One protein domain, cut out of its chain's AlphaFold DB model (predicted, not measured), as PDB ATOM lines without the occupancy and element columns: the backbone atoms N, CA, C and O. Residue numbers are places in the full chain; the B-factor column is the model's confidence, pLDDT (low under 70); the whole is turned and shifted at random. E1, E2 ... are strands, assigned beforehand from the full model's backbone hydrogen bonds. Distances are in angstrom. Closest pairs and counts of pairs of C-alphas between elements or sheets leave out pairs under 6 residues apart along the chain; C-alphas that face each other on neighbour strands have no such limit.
ATOM      1  N   THR A   7      13.600  33.781   0.760       94.00
ATOM      2  CA  THR A   7      12.830  32.777   1.496       94.00
ATOM      3  C   THR A   7      13.571  32.391   2.781       94.00
ATOM      4  O   THR A   7      14.785  32.184   2.765       94.00
ATOM      5  N   VAL A   8      12.852  32.284   3.906       94.56
ATOM      6  CA  VAL A   8      13.404  31.805   5.187       94.56
ATOM      7  C   VAL A   8      12.952  30.368   5.433       94.56
ATOM      8  O   VAL A   8      11.755  30.103   5.510       94.56
ATOM      9  N   THR A   9      13.909  29.459   5.612       95.56
ATOM     10  CA  THR A   9      13.664  28.036   5.887       95.56
ATOM     11  C   THR A   9      14.215  27.669   7.262       95.56
ATOM     12  O   THR A   9      15.362  27.984   7.572       95.56
ATOM     13  N   ALA A  10      13.425  26.984   8.092       94.75
ATOM     14  CA  ALA A  10      13.845  26.549   9.424       94.75
ATOM     15  C   ALA A  10      13.310  25.152   9.760       94.75
ATOM     16  O   ALA A  10      12.211  24.787   9.338       94.75
ATOM     17  N   ASP A  11      14.072  24.396  10.553       93.62
ATOM     18  CA  ASP A  11      13.605  23.146  11.154       93.62
ATOM     19  C   ASP A  11      12.878  23.447  12.474       93.62
ATOM     20  O   ASP A  11      13.491  23.858  13.462       93.62
ATOM     21  N   ILE A  12      11.560  23.236  12.474       93.25
ATOM     22  CA  ILE A  12      10.683  23.452  13.632       93.25
ATOM     23  C   ILE A  12      10.415  22.170  14.434       93.25
ATOM     24  O   ILE A  12       9.593  22.193  15.346       93.25
ATOM     25  N   SER A  13      11.083  21.051  14.131       92.69
ATOM     26  CA  SER A  13      10.882  19.772  14.835       92.69
ATOM     27  C   SER A  13      11.199  19.843  16.333       92.69
ATOM     28  O   SER A  13      10.676  19.052  17.115       92.69
ATOM     29  N   GLN A  14      12.012  20.822  16.742       91.81
ATOM     30  CA  GLN A  14      12.341  21.099  18.143       91.81
ATOM     31  C   GLN A  14      11.235  21.860  18.891       91.81
ATOM     32  O   GLN A  14      11.283  21.965  20.117       91.81
ATOM     33  N   VAL A  15      10.235  22.392  18.182       95.12
ATOM     34  CA  VAL A  15       9.106  23.098  18.790       95.12
ATOM     35  C   VAL A  15       7.986  22.097  19.053       95.12
ATOM     36  O   VAL A  15       7.266  21.676  18.147       95.12
ATOM     37  N   SER A  16       7.833  21.708  20.319       93.50
ATOM     38  CA  SER A  16       6.805  20.747  20.721       93.50
ATOM     39  C   SER A  16       5.395  21.313  20.484       93.50
ATOM     40  O   SER A  16       5.066  22.363  21.045       93.50
ATOM     41  N   PRO A  17       4.530  20.628  19.712       94.00
ATOM     42  CA  PRO A  17       3.169  21.091  19.486       94.00
ATOM     43  C   PRO A  17       2.321  20.961  20.756       94.00
ATOM     44  O   PRO A  17       2.325  19.938  21.447       94.00
ATOM     45  N   LYS A  18       1.511  21.981  21.033       93.75
ATOM     46  CA  LYS A  18       0.483  21.966  22.074       93.75
ATOM     47  C   LYS A  18      -0.744  21.232  21.547       93.75
ATOM     48  O   LYS A  18      -1.348  21.633  20.556       93.75
ATOM     49  N   ARG A  19      -1.151  20.163  22.234       96.06
ATOM     50  CA  ARG A  19      -2.432  19.498  21.974       96.06
ATOM     51  C   ARG A  19      -3.559  20.310  22.605       96.06
ATOM     52  O   ARG A  19      -3.659  20.388  23.828       96.06
ATOM     53  N   LEU A  20      -4.430  20.861  21.773       96.50
ATOM     54  CA  LEU A  20      -5.537  21.720  22.176       96.50
ATOM     55  C   LEU A  20      -6.881  21.094  21.802       96.50
ATOM     56  O   LEU A  20      -6.980  20.203  20.956       96.50
ATOM     57  N   ARG A  21      -7.941  21.559  22.465       97.75
ATOM     58  CA  ARG A  21      -9.318  21.161  22.179       97.75
ATOM     59  C   ARG A  21     -10.115  22.386  21.770       97.75
ATOM     60  O   ARG A  21     -10.130  23.383  22.484       97.75
ATOM     61  N   ASN A  22     -10.777  22.313  20.624       96.25
ATOM     62  CA  ASN A  22     -11.605  23.405  20.142       96.25
ATOM     63  C   ASN A  22     -12.834  23.549  21.064       96.25
ATOM     64  O   ASN A  22     -13.592  22.588  21.214       96.25
ATOM     65  N   PRO A  23     -13.060  24.726  21.675       95.62
ATOM     66  CA  PRO A  23     -14.129  24.909  22.653       95.62
ATOM     67  C   PRO A  23     -15.537  24.844  22.044       95.62
ATOM     68  O   PRO A  23     -16.495  24.631  22.778       95.62
ATOM     69  N   ARG A  24     -15.687  25.008  20.720       96.88
ATOM     70  CA  ARG A  24     -16.998  25.013  20.046       96.88
ATOM     71  C   ARG A  24     -17.476  23.626  19.632       96.88
ATOM     72  O   ARG A  24     -18.660  23.342  19.745       96.88
ATOM     73  N   ASN A  25     -16.579  22.782  19.120       96.88
ATOM     74  CA  ASN A  25     -16.935  21.464  18.573       96.88
ATOM     75  C   ASN A  25     -16.240  20.291  19.284       96.88
ATOM     76  O   ASN A  25     -16.500  19.134  18.968       96.88
ATOM     77  N   GLY A  26     -15.359  20.566  20.248       96.62
ATOM     78  CA  GLY A  26     -14.678  19.552  21.044       96.62
ATOM     79  C   GLY A  26     -13.591  18.763  20.310       96.62
ATOM     80  O   GLY A  26     -13.035  17.851  20.925       96.62
ATOM     81  N   LEU A  27     -13.278  19.096  19.050       98.00
ATOM     82  CA  LEU A  27     -12.252  18.418  18.258       98.00
ATOM     83  C   LEU A  27     -10.846  18.745  18.768       98.00
ATOM     84  O   LEU A  27     -10.575  19.857  19.225       98.00
ATOM     85  N   ILE A  28      -9.955  17.761  18.684       98.06
ATOM     86  CA  ILE A  28      -8.545  17.901  19.056       98.06
ATOM     87  C   ILE A  28      -7.775  18.470  17.863       98.06
ATOM     88  O   ILE A  28      -7.949  18.001  16.741       98.06
ATOM     89  N   TYR A  29      -6.904  19.439  18.121       96.75
ATOM     90  CA  TYR A  29      -5.943  19.964  17.155       96.75
ATOM     91  C   TYR A  29      -4.581  20.173  17.824       96.75
ATOM     92  O   TYR A  29      -4.460  20.098  19.049       96.75
ATOM     93  N   TYR A  30      -3.555  20.392  17.011       95.50
ATOM     94  CA  TYR A  30      -2.191  20.637  17.465       95.50
ATOM     95  C   TYR A  30      -1.761  22.022  16.995       95.50
ATOM     96  O   TYR A  30      -1.994  22.375  15.840       95.50
ATOM     97  N   GLU A  31      -1.170  22.799  17.893       94.25
ATOM     98  CA  GLU A  31      -0.690  24.153  17.628       94.25
ATOM     99  C   GLU A  31       0.800  24.244  17.948       94.25
ATOM    100  O   GLU A  31       1.237  23.807  19.012       94.25
ATOM    101  N   THR A  32       1.568  24.842  17.044       93.69
ATOM    102  CA  THR A  32       2.986  25.133  17.250       93.69
ATOM    103  C   THR A  32       3.167  26.643  17.210       93.69
ATOM    104  O   THR A  32       2.767  27.288  16.246       93.69
ATOM    105  N   GLU A  33       3.761  27.197  18.262       94.31
ATOM    106  CA  GLU A  33       3.945  28.636  18.442       94.31
ATOM    107  C   GLU A  33       5.445  28.949  18.463       94.31
ATOM    108  O   GLU A  33       6.186  28.393  19.277       94.31
ATOM    109  N   TYR A  34       5.887  29.807  17.547       96.00
ATOM    110  CA  TYR A  34       7.270  30.257  17.429       96.00
ATOM    111  C   TYR A  34       7.326  31.640  16.773       96.00
ATOM    112  O   TYR A  34       6.456  32.003  15.982       96.00
ATOM    113  N   ASP A  35       8.390  32.373  17.069       96.88
ATOM    114  CA  ASP A  35       8.719  33.653  16.459       96.88
ATOM    115  C   ASP A  35       9.787  33.462  15.382       96.88
ATOM    116  O   ASP A  35      10.731  32.688  15.557       96.88
ATOM    117  N   VAL A  36       9.678  34.209  14.282       95.88
ATOM    118  CA  VAL A  36      10.757  34.348  13.296       95.88
ATOM    119  C   VAL A  36      11.509  35.637  13.598       95.88
ATOM    120  O   VAL A  36      10.966  36.732  13.475       95.88
ATOM    121  N   ILE A  37      12.772  35.507  13.985       96.56
ATOM    122  CA  ILE A  37      13.644  36.634  14.303       96.56
ATOM    123  C   ILE A  37      14.494  36.947  13.079       96.56
ATOM    124  O   ILE A  37      15.324  36.134  12.672       96.56
ATOM    125  N   LEU A  38      14.322  38.147  12.525       94.44
ATOM    126  CA  LEU A  38      15.182  38.688  11.478       94.44
ATOM    127  C   LEU A  38      16.255  39.578  12.106       94.44
ATOM    128  O   LEU A  38      15.958  40.542  12.812       94.44
ATOM    129  N   LEU A  39      17.513  39.243  11.849       94.31
ATOM    130  CA  LEU A  39      18.687  39.952  12.337       94.31
ATOM    131  C   LEU A  39      19.311  40.698  11.161       94.31
ATOM    132  O   LEU A  39      19.939  40.090  10.292       94.31
ATOM    133  N   PHE A  40      19.134  42.014  11.144       90.62
ATOM    134  CA  PHE A  40      19.727  42.892  10.143       90.62
ATOM    135  C   PHE A  40      21.118  43.326  10.611       90.62
ATOM    136  O   PHE A  40      21.253  44.146  11.520       90.62
ATOM    137  N   GLY A  41      22.157  42.743  10.016       85.06
ATOM    138  CA  GLY A  41      23.512  43.279  10.085       85.06
ATOM    139  C   GLY A  41      23.711  44.431   9.095       85.06
ATOM    140  O   GLY A  41      22.780  44.845   8.411       85.06
ATOM    141  N   LEU A  42      24.947  44.930   8.979       81.75
ATOM    142  CA  LEU A  42      25.284  45.952   7.975       81.75
ATOM    143  C   LEU A  42      25.098  45.428   6.543       81.75
ATOM    144  O   LEU A  42      24.503  46.104   5.713       81.75
ATOM    145  N   THR A  43      25.601  44.225   6.261       84.31
ATOM    146  CA  THR A  43      25.586  43.617   4.917       84.31
ATOM    147  C   THR A  43      24.920  42.245   4.874       84.31
ATOM    148  O   THR A  43      24.719  41.702   3.794       84.31
ATOM    149  N   GLU A  44      24.594  41.660   6.028       87.12
ATOM    150  CA  GLU A  44      24.059  40.300   6.133       87.12
ATOM    151  C   GLU A  44      22.694  40.308   6.823       87.12
ATOM    152  O   GLU A  44      22.571  40.787   7.954       87.12
ATOM    153  N   LEU A  45      21.690  39.715   6.176       91.56
ATOM    154  CA  LEU A  45      20.451  39.296   6.828       91.56
ATOM    155  C   LEU A  45      20.621  37.867   7.355       91.56
ATOM    156  O   LEU A  45      20.987  36.957   6.608       91.56
ATOM    157  N   LYS A  46      20.329  37.667   8.641       94.00
ATOM    158  CA  LYS A  46      20.240  36.342   9.273       94.00
ATOM    159  C   LYS A  46      18.835  36.128   9.808       94.00
ATOM    160  O   LYS A  46      18.149  37.085  10.159       94.00
ATOM    161  N   ALA A  47      18.428  34.871   9.910       96.31
ATOM    162  CA  ALA A  47      17.156  34.496  10.502       96.31
ATOM    163  C   ALA A  47      17.363  33.445  11.599       96.31
ATOM    164  O   ALA A  47      18.298  32.645  11.564       96.31
ATOM    165  N   GLN A  48      16.486  33.461  12.593       96.94
ATOM    166  CA  GLN A  48      16.393  32.448  13.641       96.94
ATOM    167  C   GLN A  48      14.921  32.173  13.921       96.94
ATOM    168  O   GLN A  48      14.075  33.031  13.668       96.94
ATOM    169  N   ILE A  49      14.625  31.007  14.483       97.44
ATOM    170  CA  ILE A  49      13.344  30.781  15.150       97.44
ATOM    171  C   ILE A  49      13.543  30.820  16.660       97.44
ATOM    172  O   ILE A  49      14.583  30.386  17.165       97.44
ATOM    173  N   ALA A  50      12.553  31.337  17.378       97.69
ATOM    174  CA  ALA A  50      12.515  31.324  18.832       97.69
ATOM    175  C   ALA A  50      11.186  30.768  19.330       97.69
ATOM    176  O   ALA A  50      10.146  30.963  18.711       97.69
ATOM    177  N   TRP A  51      11.214  30.060  20.450       97.44
ATOM    178  CA  TRP A  51      10.010  29.556  21.103       97.44
ATOM    179  C   TRP A  51      10.229  29.476  22.608       97.44
ATOM    180  O   TRP A  51      11.360  29.547  23.094       97.44
ATOM    181  N   LYS A  52       9.146  29.312  23.369       95.50
ATOM    182  CA  LYS A  52       9.226  29.065  24.812       95.50
ATOM    183  C   LYS A  52       9.006  27.595  25.110       95.50
ATOM    184  O   LYS A  52       7.957  27.038  24.797       95.50
ATOM    185  N   GLU A  53       9.960  27.003  25.808       93.25
ATOM    186  CA  GLU A  53       9.853  25.662  26.366       93.25
ATOM    187  C   GLU A  53       9.958  25.761  27.887       93.25
ATOM    188  O   GLU A  53      10.962  26.229  28.424       93.25
ATOM    189  N   ASN A  54       8.893  25.371  28.598       91.00
ATOM    190  CA  ASN A  54       8.811  25.460  30.062       91.00
ATOM    191  C   ASN A  54       9.139  26.862  30.616       91.00
ATOM    192  O   ASN A  54       9.802  27.007  31.639       91.00
ATOM    193  N   GLY A  55       8.693  27.909  29.911       93.44
ATOM    194  CA  GLY A  55       8.930  29.308  30.284       93.44
ATOM    195  C   GLY A  55      10.322  29.845  29.933       93.44
ATOM    196  O   GLY A  55      10.551  31.043  30.083       93.44
ATOM    197  N   VAL A  56      11.223  29.001  29.424       96.38
ATOM    198  CA  VAL A  56      12.568  29.388  28.987       96.38
ATOM    199  C   VAL A  56      12.573  29.578  27.476       96.38
ATOM    200  O   VAL A  56      12.095  28.723  26.732       96.38
ATOM    201  N   GLU A  57      13.119  30.699  27.014       97.19
ATOM    202  CA  GLU A  57      13.299  30.938  25.586       97.19
ATOM    203  C   GLU A  57      14.369  30.001  25.014       97.19
ATOM    204  O   GLU A  57      15.469  29.856  25.555       97.19
ATOM    205  N   LYS A  58      14.027  29.362  23.903       97.19
ATOM    206  CA  LYS A  58      14.896  28.540  23.073       97.19
ATOM    207  C   LYS A  58      15.006  29.189  21.704       97.19
ATOM    208  O   LYS A  58      14.096  29.898  21.274       97.19
ATOM    209  N   ARG A  59      16.124  28.945  21.028       97.25
ATOM    210  CA  ARG A  59      16.373  29.437  19.674       97.25
ATOM    211  C   ARG A  59      17.031  28.358  18.839       97.25
ATOM    212  O   ARG A  59      17.856  27.605  19.357       97.25
ATOM    213  N   SER A  60      16.733  28.342  17.548       96.56
ATOM    214  CA  SER A  60      17.490  27.566  16.573       96.56
ATOM    215  C   SER A  60      17.737  28.385  15.298       96.56
ATOM    216  O   SER A  60      17.032  29.367  15.031       96.56
ATOM    217  N   PRO A  61      18.792  28.055  14.532       95.69
ATOM    218  CA  PRO A  61      19.104  28.764  13.297       95.69
ATOM    219  C   PRO A  61      17.999  28.608  12.244       95.69
ATOM    220  O   PRO A  61      17.401  27.541  12.120       95.69
ATOM    221  N   ALA A  62      17.799  29.646  11.434       96.38
ATOM    222  CA  ALA A  62      17.047  29.571  10.187       96.38
ATOM    223  C   ALA A  62      17.929  30.040   9.021       96.38
ATOM    224  O   ALA A  62      18.799  30.901   9.176       96.38
ATOM    225  N   GLN A  63      17.720  29.459   7.846       94.38
ATOM    226  CA  GLN A  63      18.468  29.777   6.641       94.38
ATOM    227  C   GLN A  63      17.717  30.815   5.810       94.38
ATOM    228  O   GLN A  63      16.524  30.669   5.562       94.38
ATOM    229  N   VAL A  64      18.434  31.839   5.352       92.19
ATOM    230  CA  VAL A  64      17.943  32.819   4.376       92.19
ATOM    231  C   VAL A  64      18.438  32.395   2.995       92.19
ATOM    232  O   VAL A  64      19.644  32.263   2.787       92.19
ATOM    233  N   VAL A  65      17.518  32.159   2.063       90.06
ATOM    234  CA  VAL A  65      17.797  31.820   0.662       90.06
ATOM    235  C   VAL A  65      17.338  32.989  -0.198       90.06
ATOM    236  O   VAL A  65      16.150  33.291  -0.238       90.06
ATOM    237  N   TYR A  66      18.272  33.677  -0.847       85.81
ATOM    238  CA  TYR A  66      17.952  34.781  -1.752       85.81
ATOM    239  C   TYR A  66      17.474  34.231  -3.096       85.81
ATOM    240  O   TYR A  66      18.037  33.251  -3.591       85.81
ATOM    241  N   GLU A  67      16.452  34.859  -3.671       79.56
ATOM    242  CA  GLU A  67      16.082  34.588  -5.061       79.56
ATOM    243  C   GLU A  67      17.214  35.104  -5.964       79.56
ATOM    244  O   GLU A  67      17.775  36.173  -5.711       79.56
TER     245      GLU A  67
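What this domain is: This is residues 7 to 67 of the 69 residues of an uncharacterized protein of Gymnopus androsaceus JB14 (UniProt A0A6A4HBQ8). A curled, strongly twisted sheet of four antiparallel strands, bent like part of a barrel, makes the main body, and a separate two-stranded hairpin, E2 and E3, reaches away from it as an arm. The tip of that arm, residues 22 to 27, sticks out free, while the hairpin end between E4 and E5 makes the opposite end of the long axis. The printed part has 61 residues with six named strands, E1 to E6 along the chain, and no named helix; the class is all strand. The large sheet has the order E1, E6, E5, E4. The whole is loose, with a radius of gyration of the C-alphas of 15.1 A, and elongated, spanning 49 by 29 by 17 A.

Where its parts are: In the large sheet, E6 is the longest strand, residues 56 to 66, 31.7 A from first to last C-alpha, ending with C-alpha 66 at (17.952, 34.781, -1.752). E5, residues 45 to 53, is 26.1 A long, and E4, residues 35 to 40, is 15.7 A long. E1, residues 7 to 10, spans 10.1 A and begins with C-alpha 7 at (12.830, 32.777, 1.496). In the small sheet, E2 is residues 18 to 21, 9.8 A, with C-alpha 21 at (-9.318, 21.161, 22.179), and E3 is residues 28 to 31, 10.1 A.

How they stand to each other: E4, E5 and E6 form a meander, each strand the antiparallel neighbour of the one before. E5 and E6 are a hairpin at 152 degrees between directions, with N 58 and O 51 2.8 A apart, within hydrogen-bond range. E4 and E5 are a hairpin at 150 degrees, with N 37 and O 48 within hydrogen-bond range at 2.8 A. E6 is staggered: residues 56 to 62 pair with E5, and residues 62 to 65 pair with E1. E1 is antiparallel to E6 at 142 degrees, with N 9 and O 63 within hydrogen-bond range at 2.9 A. E1 and E4 are the edge strands, and they are apart. From edge to edge the strands' lines turn by 55 degrees and the way across the sheet by 119 degrees. E2 and E3 are a hairpin at 144 degrees, with N 20 and O 29 within hydrogen-bond range at 2.8 A. E2 is apart from E1, E4, E5 and E6, and so is E3.

The domain as a whole: The two C-alphas farthest apart, those of Asn 25 and Leu 42, are 49.9 A from each other, while the first and last printed C-alphas, those of Thr 7 and Glu 67, are 7.5 A apart. The printed part has no cut. The links E3 to E4, E4 to E5 and E5 to E6 are tight; E1 to E2 and E2 to E3 are short; no link is long. The mean pLDDT of the printed part is 94.0, and no printed residue is under 70.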